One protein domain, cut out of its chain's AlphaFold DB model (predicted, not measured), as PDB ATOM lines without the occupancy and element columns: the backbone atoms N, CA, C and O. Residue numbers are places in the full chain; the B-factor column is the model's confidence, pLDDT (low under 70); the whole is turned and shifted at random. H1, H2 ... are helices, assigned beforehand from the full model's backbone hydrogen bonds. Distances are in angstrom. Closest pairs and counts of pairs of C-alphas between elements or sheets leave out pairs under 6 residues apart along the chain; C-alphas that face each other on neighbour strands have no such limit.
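This is residues 2 to 31 and 38 to 64 of the 84 residues of the protein "tRNA/rRNA methyltransferase/putative endonuclease" of Aromatoleum tolulyticum (UniProt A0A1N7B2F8). With little regular structure, this is a long unnamed stretch, residues 7 to 31, between the short helix H1 at one end and a helical hairpin, H2 and H3, at the other; residues 24 to 31 stick out. The 57 printed residues hold three named helices, H1, H2, H3, and no named strand; the class is all helix, with 22 residues in named elements. The whole is loose, radius of gyration of the C-alphas 14.7 A, spanning 42 by 27 by 18 A.

H1, residues 2 to 6, is apart from H2, residues 44 to 51, and from H3, residues 55 to 63. The hairpin's helices touch, closest at the C-alphas of Lys 46 and Ile 58, 5.3 A, with a shallow tilt of 23 degrees, opposite ways. Every O i to N i+4 pair is within hydrogen-bond range in H1, H2 and H3.

H1 begins at C-alpha 2 (92.349, 150.426, 100.372) and measures 6.0 A from first to last C-alpha, H2 10.6 A, and H3 12.5 A, ending at C-alpha 63 (112.930, 117.326, 102.253).

The farthest C-alphas, Leu 8 and Asn 63, are 42.5 A apart. Residues 32 to 37 are not printed; C-alphas 31 and 38 are 10.6 A apart across this cut, in the link H1 to H2. H2 to H3 is tight. Residues 2 to 13, 16 and 64 have pLDDT under 70.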
ATOM      1  N   ARG A   2      93.699 149.832 100.524       57.88
ATOM      2  CA  ARG A   2      92.349 150.426 100.372       57.88
ATOM      3  C   ARG A   2      91.369 149.727  99.412       57.88
ATOM      4  O   ARG A   2      90.191 149.639  99.731       57.88
ATOM      5  N   GLN A   3      91.816 149.233  98.253       59.53
ATOM      6  CA  GLN A   3      90.918 148.586  97.276       59.53
ATOM      7  C   GLN A   3      90.419 147.198  97.724       59.53
ATOM      8  O   GLN A   3      89.293 146.824  97.411       59.53
ATOM      9  N   HIS A   4      91.225 146.449  98.486       58.72
ATOM     10  CA  HIS A   4      90.822 145.143  99.021       58.72
ATOM     11  C   HIS A   4      89.944 145.279 100.270       58.72
ATOM     12  O   HIS A   4      89.024 144.485 100.454       58.72
ATOM     13  N   GLU A   5      90.200 146.301 101.090       59.25
ATOM     14  CA  GLU A   5      89.431 146.607 102.304       59.25
ATOM     15  C   GLU A   5      88.040 147.155 101.980       59.25
ATOM     16  O   GLU A   5      87.051 146.703 102.557       59.25
ATOM     17  N   SER A   6      87.937 148.078 101.013       62.34
ATOM     18  CA  SER A   6      86.638 148.599 100.573       62.34
ATOM     19  C   SER A   6      85.790 147.484  99.953       62.34
ATOM     20  O   SER A   6      84.591 147.376 100.216       62.34
ATOM     21  N   GLY A   7      86.432 146.596  99.182       55.91
ATOM     22  CA  GLY A   7      85.845 145.395  98.599       55.91
ATOM     23  C   GLY A   7      84.514 145.654  97.897       55.91
ATOM     24  O   GLY A   7      83.597 144.847  98.043       55.91
ATOM     25  N   LEU A   8      84.406 146.798  97.208       58.28
ATOM     26  CA  LEU A   8      83.268 147.135  96.353       58.28
ATOM     27  C   LEU A   8      83.231 146.246  95.101       58.28
ATOM     28  O   LEU A   8      82.154 145.977  94.584       58.28
ATOM     29  N   VAL A   9      84.393 145.783  94.618       61.53
ATOM     30  CA  VAL A   9      84.520 144.959  93.406       61.53
ATOM     31  C   VAL A   9      85.763 144.060  93.523       61.53
ATOM     32  O   VAL A   9      86.814 144.536  93.948       61.53
ATOM     33  N   GLY A  10      85.672 142.772  93.158       68.12
ATOM     34  CA  GLY A  10      86.827 141.857  93.058       68.12
ATOM     35  C   GLY A  10      86.655 140.483  93.729       68.12
ATOM     36  O   GLY A  10      85.657 140.214  94.392       68.12
ATOM     37  N   TYR A  11      87.658 139.604  93.580       68.88
ATOM     38  CA  TYR A  11      87.644 138.204  94.060       68.88
ATOM     39  C   TYR A  11      87.423 138.057  95.580       68.88
ATOM     40  O   TYR A  11      86.877 137.057  96.041       68.88
ATOM     41  N   THR A  12      87.821 139.059  96.369       63.62
ATOM     42  CA  THR A  12      87.703 139.073  97.838       63.62
ATOM     43  C   THR A  12      86.434 139.764  98.346       63.62
ATOM     44  O   THR A  12      86.229 139.830  99.556       63.62
ATOM     45  N   ALA A  13      85.561 140.267  97.463       69.25
ATOM     46  CA  ALA A  13      84.377 141.035  97.857       69.25
ATOM     47  C   ALA A  13      83.372 140.215  98.693       69.25
ATOM     48  O   ALA A  13      82.766 140.756  99.614       69.25
ATOM     49  N   SER A  14      83.241 138.911  98.423       72.06
ATOM     50  CA  SER A  14      82.318 138.003  99.126       72.06
ATOM     51  C   SER A  14      82.927 137.262 100.323       72.06
ATOM     52  O   SER A  14      82.195 136.614 101.065       72.06
ATOM     53  N   ARG A  15      84.250 137.330 100.534       70.19
ATOM     54  CA  ARG A  15      84.964 136.576 101.586       70.19
ATOM     55  C   ARG A  15      85.702 137.509 102.538       70.19
ATOM     56  O   ARG A  15      86.927 137.483 102.617       70.19
ATOM     57  N   LYS A  16      84.941 138.360 103.221       68.19
ATOM     58  CA  LYS A  16      85.447 139.319 104.209       68.19
ATOM     59  C   LYS A  16      85.272 138.772 105.634       68.19
ATOM     60  O   LYS A  16      84.302 138.051 105.866       68.19
ATOM     61  N   PRO A  17      86.137 139.157 106.590       76.50
ATOM     62  CA  PRO A  17      87.336 139.993 106.441       76.50
ATOM     63  C   PRO A  17      88.554 139.205 105.922       76.50
ATOM     64  O   PRO A  17      88.672 138.005 106.152       76.50
ATOM     65  N   VAL A  18      89.474 139.892 105.237       76.00
ATOM     66  CA  VAL A  18      90.772 139.331 104.826       76.00
ATOM     67  C   VAL A  18      91.899 140.031 105.577       76.00
ATOM     68  O   VAL A  18      91.920 141.257 105.652       76.00
ATOM     69  N   THR A  19      92.843 139.255 106.102       80.19
ATOM     70  CA  THR A  19      94.039 139.774 106.779       80.19
ATOM     71  C   THR A  19      95.260 139.488 105.919       80.19
ATOM     72  O   THR A  19      95.452 138.358 105.464       80.19
ATOM     73  N   LEU A  20      96.097 140.502 105.690       82.31
ATOM     74  CA  LEU A  20      97.392 140.311 105.043       82.31
ATOM     75  C   LEU A  20      98.343 139.646 106.042       82.31
ATOM     76  O   LEU A  20      98.800 140.290 106.979       82.31
ATOM     77  N   LEU A  21      98.610 138.354 105.851       85.25
ATOM     78  CA  LEU A  21      99.497 137.591 106.734       85.25
ATOM     79  C   LEU A  21     100.968 137.653 106.311       85.25
ATOM     80  O   LEU A  21     101.842 137.480 107.149       85.25
ATOM     81  N   TRP A  22     101.254 137.877 105.026       86.75
ATOM     82  CA  TRP A  22     102.623 137.909 104.513       86.75
ATOM     83  C   TRP A  22     102.722 138.755 103.240       86.75
ATOM     84  O   TRP A  22     101.840 138.692 102.380       86.75
ATOM     85  N   ALA A  23     103.813 139.513 103.123       87.31
ATOM     86  CA  ALA A  23     104.233 140.232 101.927       87.31
ATOM     87  C   ALA A  23     105.759 140.113 101.789       87.31
ATOM     88  O   ALA A  23     106.465 140.087 102.795       87.31
ATOM     89  N   GLY A  24     106.256 140.022 100.556       85.56
ATOM     90  CA  GLY A  24     107.687 139.949 100.263       85.56
ATOM     91  C   GLY A  24     108.110 141.081  99.339       85.56
ATOM     92  O   GLY A  24     107.389 141.409  98.397       85.56
ATOM     93  N   GLU A  25     109.278 141.651  99.613       89.56
ATOM     94  CA  GLU A  25     109.917 142.662  98.774       89.56
ATOM     95  C   GLU A  25     110.988 141.997  97.905       89.56
ATOM     96  O   GLU A  25     111.736 141.136  98.369       89.56
ATOM     97  N   PHE A  26     111.034 142.374  96.629       89.62
ATOM     98  CA  PHE A  26     111.974 141.839  95.648       89.62
ATOM     99  C   PHE A  26     112.563 142.997  94.852       89.62
ATOM    100  O   PHE A  26     111.856 143.953  94.535       89.62
ATOM    101  N   GLU A  27     113.842 142.893  94.502       90.00
ATOM    102  CA  GLU A  27     114.550 143.933  93.746       90.00
ATOM    103  C   GLU A  27     114.057 144.014  92.299       90.00
ATOM    104  O   GLU A  27     114.029 145.086  91.698       90.00
ATOM    105  N   THR A  28     113.642 142.873  91.739       93.44
ATOM    106  CA  THR A  28     113.156 142.789  90.362       93.44
ATOM    107  C   THR A  28     111.794 142.119  90.270       93.44
ATOM    108  O   THR A  28     111.404 141.262  91.071       93.44
ATOM    109  N   ARG A  29     111.050 142.491  89.225       91.44
ATOM    110  CA  ARG A  29     109.736 141.917  88.931       91.44
ATOM    111  C   ARG A  29     109.835 140.417  88.646       91.44
ATOM    112  O   ARG A  29     108.966 139.647  89.050       91.44
ATOM    113  N   GLU A  30     110.887 139.993  87.960       93.31
ATOM    114  CA  GLU A  30     111.131 138.605  87.577       93.31
ATOM    115  C   GLU A  30     111.326 137.720  88.809       93.31
ATOM    116  O   GLU A  30     110.786 136.611  88.859       93.31
ATOM    117  N   GLN A  31     112.033 138.220  89.829       89.88
ATOM    118  CA  GLN A  31     112.187 137.530  91.110       89.88
ATOM    119  C   GLN A  31     110.838 137.348  91.810       89.88
ATOM    120  O   GLN A  31     110.524 136.231  92.229       89.88
ATOM    121  N   LYS A  38     106.599 129.605  92.551       87.81
ATOM    122  CA  LYS A  38     107.069 128.587  93.506       87.81
ATOM    123  C   LYS A  38     106.050 128.363  94.626       87.81
ATOM    124  O   LYS A  38     105.652 127.220  94.849       87.81
ATOM    125  N   ILE A  39     105.585 129.424  95.289       88.19
ATOM    126  CA  ILE A  39     104.665 129.320  96.438       88.19
ATOM    127  C   ILE A  39     103.294 128.784  96.041       88.19
ATOM    128  O   ILE A  39     102.657 128.085  96.834       88.19
ATOM    129  N   LYS A  40     102.809 129.076  94.830       84.25
ATOM    130  CA  LYS A  40     101.482 128.627  94.386       84.25
ATOM    131  C   LYS A  40     101.289 127.115  94.568       84.25
ATOM    132  O   LYS A  40     100.225 126.703  95.030       84.25
ATOM    133  N   GLY A  41     102.329 126.319  94.303       84.88
ATOM    134  CA  GLY A  41     102.337 124.860  94.472       84.88
ATOM    135  C   GLY A  41     102.713 124.350  95.869       84.88
ATOM    136  O   GLY A  41     102.758 123.141  96.080       84.88
ATOM    137  N   TRP A  42     103.016 125.227  96.828       90.38
ATOM    138  CA  TRP A  42     103.387 124.803  98.176       90.38
ATOM    139  C   TRP A  42     102.184 124.295  98.966       90.38
ATOM    140  O   TRP A  42     101.072 124.826  98.869       90.38
ATOM    141  N   SER A  43     102.443 123.284  99.799       87.44
ATOM    142  CA  SER A  43     101.489 122.816 100.798       87.44
ATOM    143  C   SER A  43     101.160 123.929 101.793       87.44
ATOM    144  O   SER A  43     101.929 124.877 101.978       87.44
ATOM    145  N   ARG A  44     100.016 123.794 102.469       86.69
ATOM    146  CA  ARG A  44      99.595 124.729 103.518       86.69
ATOM    147  C   ARG A  44     100.673 124.906 104.596       86.69
ATOM    148  O   ARG A  44     101.027 126.036 104.896       86.69
ATOM    149  N   ALA A  45     101.270 123.807 105.063       88.19
ATOM    150  CA  ALA A  45     102.313 123.828 106.090       88.19
ATOM    151  C   ALA A  45     103.546 124.663 105.693       88.19
ATOM    152  O   ALA A  45     104.088 125.401 106.508       88.19
ATOM    153  N   LYS A  46     103.975 124.602 104.424       87.88
ATOM    154  CA  LYS A  46     105.091 125.431 103.937       87.88
ATOM    155  C   LYS A  46     104.729 126.914 103.874       87.88
ATOM    156  O   LYS A  46     105.579 127.757 104.132       87.88
ATOM    157  N   LYS A  47     103.481 127.236 103.525       89.88
ATOM    158  CA  LYS A  47     102.992 128.623 103.510       89.88
ATOM    159  C   LYS A  47     102.884 129.189 104.925       89.88
ATOM    160  O   LYS A  47     103.252 130.334 105.132       89.88
ATOM    161  N   GLU A  48     102.443 128.389 105.893       90.69
ATOM    162  CA  GLU A  48     102.420 128.776 107.310       90.69
ATOM    163  C   GLU A  48     103.837 129.014 107.851       90.69
ATOM    164  O   GLU A  48     104.078 130.041 108.479       90.69
ATOM    165  N   ALA A  49     104.797 128.144 107.518       90.88
ATOM    166  CA  ALA A  49     106.204 128.355 107.865       90.88
ATOM    167  C   ALA A  49     106.782 129.637 107.232       90.88
ATOM    168  O   ALA A  49     107.514 130.370 107.892       90.88
ATOM    169  N   LEU A  50     106.400 129.959 105.989       90.12
ATOM    170  CA  LEU A  50     106.778 131.219 105.338       90.12
ATOM    171  C   LEU A  50     106.198 132.443 106.048       90.12
ATOM    172  O   LEU A  50     106.915 133.416 106.255       90.12
ATOM    173  N   ILE A  51     104.923 132.388 106.436       89.00
ATOM    174  CA  ILE A  51     104.269 133.459 107.198       89.00
ATOM    175  C   ILE A  51     104.982 133.673 108.543       89.00
ATOM    176  O   ILE A  51     105.161 134.812 108.960       89.00
ATOM    177  N   ALA A  52     105.436 132.596 109.190       89.69
ATOM    178  CA  ALA A  52     106.189 132.650 110.444       89.69
ATOM    179  C   ALA A  52     107.667 133.072 110.285       89.69
ATOM    180  O   ALA A  52     108.344 133.277 111.288       89.69
ATOM    181  N   GLY A  53     108.183 133.184 109.054       86.62
ATOM    182  CA  GLY A  53     109.600 133.465 108.787       86.62
ATOM    183  C   GLY A  53     110.548 132.294 109.077       86.62
ATOM    184  O   GLY A  53     111.763 132.484 109.130       86.62
ATOM    185  N   ASP A  54     110.021 131.080 109.253       89.44
ATOM    186  CA  ASP A  54     110.799 129.895 109.613       89.44
ATOM    187  C   ASP A  54     111.307 129.152 108.365       89.44
ATOM    188  O   ASP A  54     110.699 128.211 107.839       89.44
ATOM    189  N   TRP A  55     112.464 129.593 107.879       84.75
ATOM    190  CA  TRP A  55     113.134 129.007 106.716       84.75
ATOM    191  C   TRP A  55     113.654 127.586 106.957       84.75
ATOM    192  O   TRP A  55     113.698 126.778 106.019       84.75
ATOM    193  N   ASN A  56     113.997 127.254 108.203       87.00
ATOM    194  CA  ASN A  56     114.433 125.908 108.568       87.00
ATOM    195  C   ASN A  56     113.269 124.937 108.383       87.00
ATOM    196  O   ASN A  56     113.396 123.932 107.679       87.00
ATOM    197  N   ARG A  57     112.089 125.313 108.884       86.94
ATOM    198  CA  ARG A  57     110.873 124.518 108.738       86.94
ATOM    199  C   ARG A  57     110.429 124.359 107.288       86.94
ATOM    200  O   ARG A  57     109.975 123.280 106.901       86.94
ATOM    201  N   ILE A  58     110.584 125.387 106.450       86.19
ATOM    202  CA  ILE A  58     110.330 125.268 105.001       86.19
ATOM    203  C   ILE A  58     111.233 124.199 104.377       86.19
ATOM    204  O   ILE A  58     110.755 123.379 103.585       86.19
ATOM    205  N   THR A  59     112.521 124.207 104.727       84.75
ATOM    206  CA  THR A  59     113.522 123.275 104.190       84.75
ATOM    207  C   THR A  59     113.235 121.842 104.632       84.75
ATOM    208  O   THR A  59     113.212 120.933 103.803       84.75
ATOM    209  N   GLU A  60     112.904 121.637 105.907       86.25
ATOM    210  CA  GLU A  60     112.464 120.337 106.424       86.25
ATOM    211  C   GLU A  60     111.243 119.808 105.668       86.25
ATOM    212  O   GLU A  60     111.241 118.679 105.182       86.25
ATOM    213  N   LEU A  61     110.212 120.643 105.501       83.19
ATOM    214  CA  LEU A  61     108.996 120.282 104.775       83.19
ATOM    215  C   LEU A  61     109.242 120.065 103.275       83.19
ATOM    216  O   LEU A  61     108.412 119.460 102.594       83.19
ATOM    217  N   ALA A  62     110.330 120.600 102.720       80.44
ATOM    218  CA  ALA A  62     110.743 120.335 101.347       80.44
ATOM    219  C   ALA A  62     111.451 118.991 101.196       80.44
ATOM    220  O   ALA A  62     111.224 118.312 100.196       80.44
ATOM    221  N   ASN A  63     112.225 118.601 102.204       77.31
ATOM    222  CA  ASN A  63     112.930 117.326 102.253       77.31
ATOM    223  C   ASN A  63     112.059 116.173 102.768       77.31
ATOM    224  O   ASN A  63     112.394 115.009 102.546       77.31
ATOM    225  N   ALA A  64     110.929 116.479 103.409       68.94
ATOM    226  CA  ALA A  64     109.902 115.508 103.747       68.94
ATOM    227  C   ALA A  64     109.355 114.876 102.457       68.94
ATOM    228  O   ALA A  64     108.477 115.418 101.780       68.94
TER     229      ALA A  64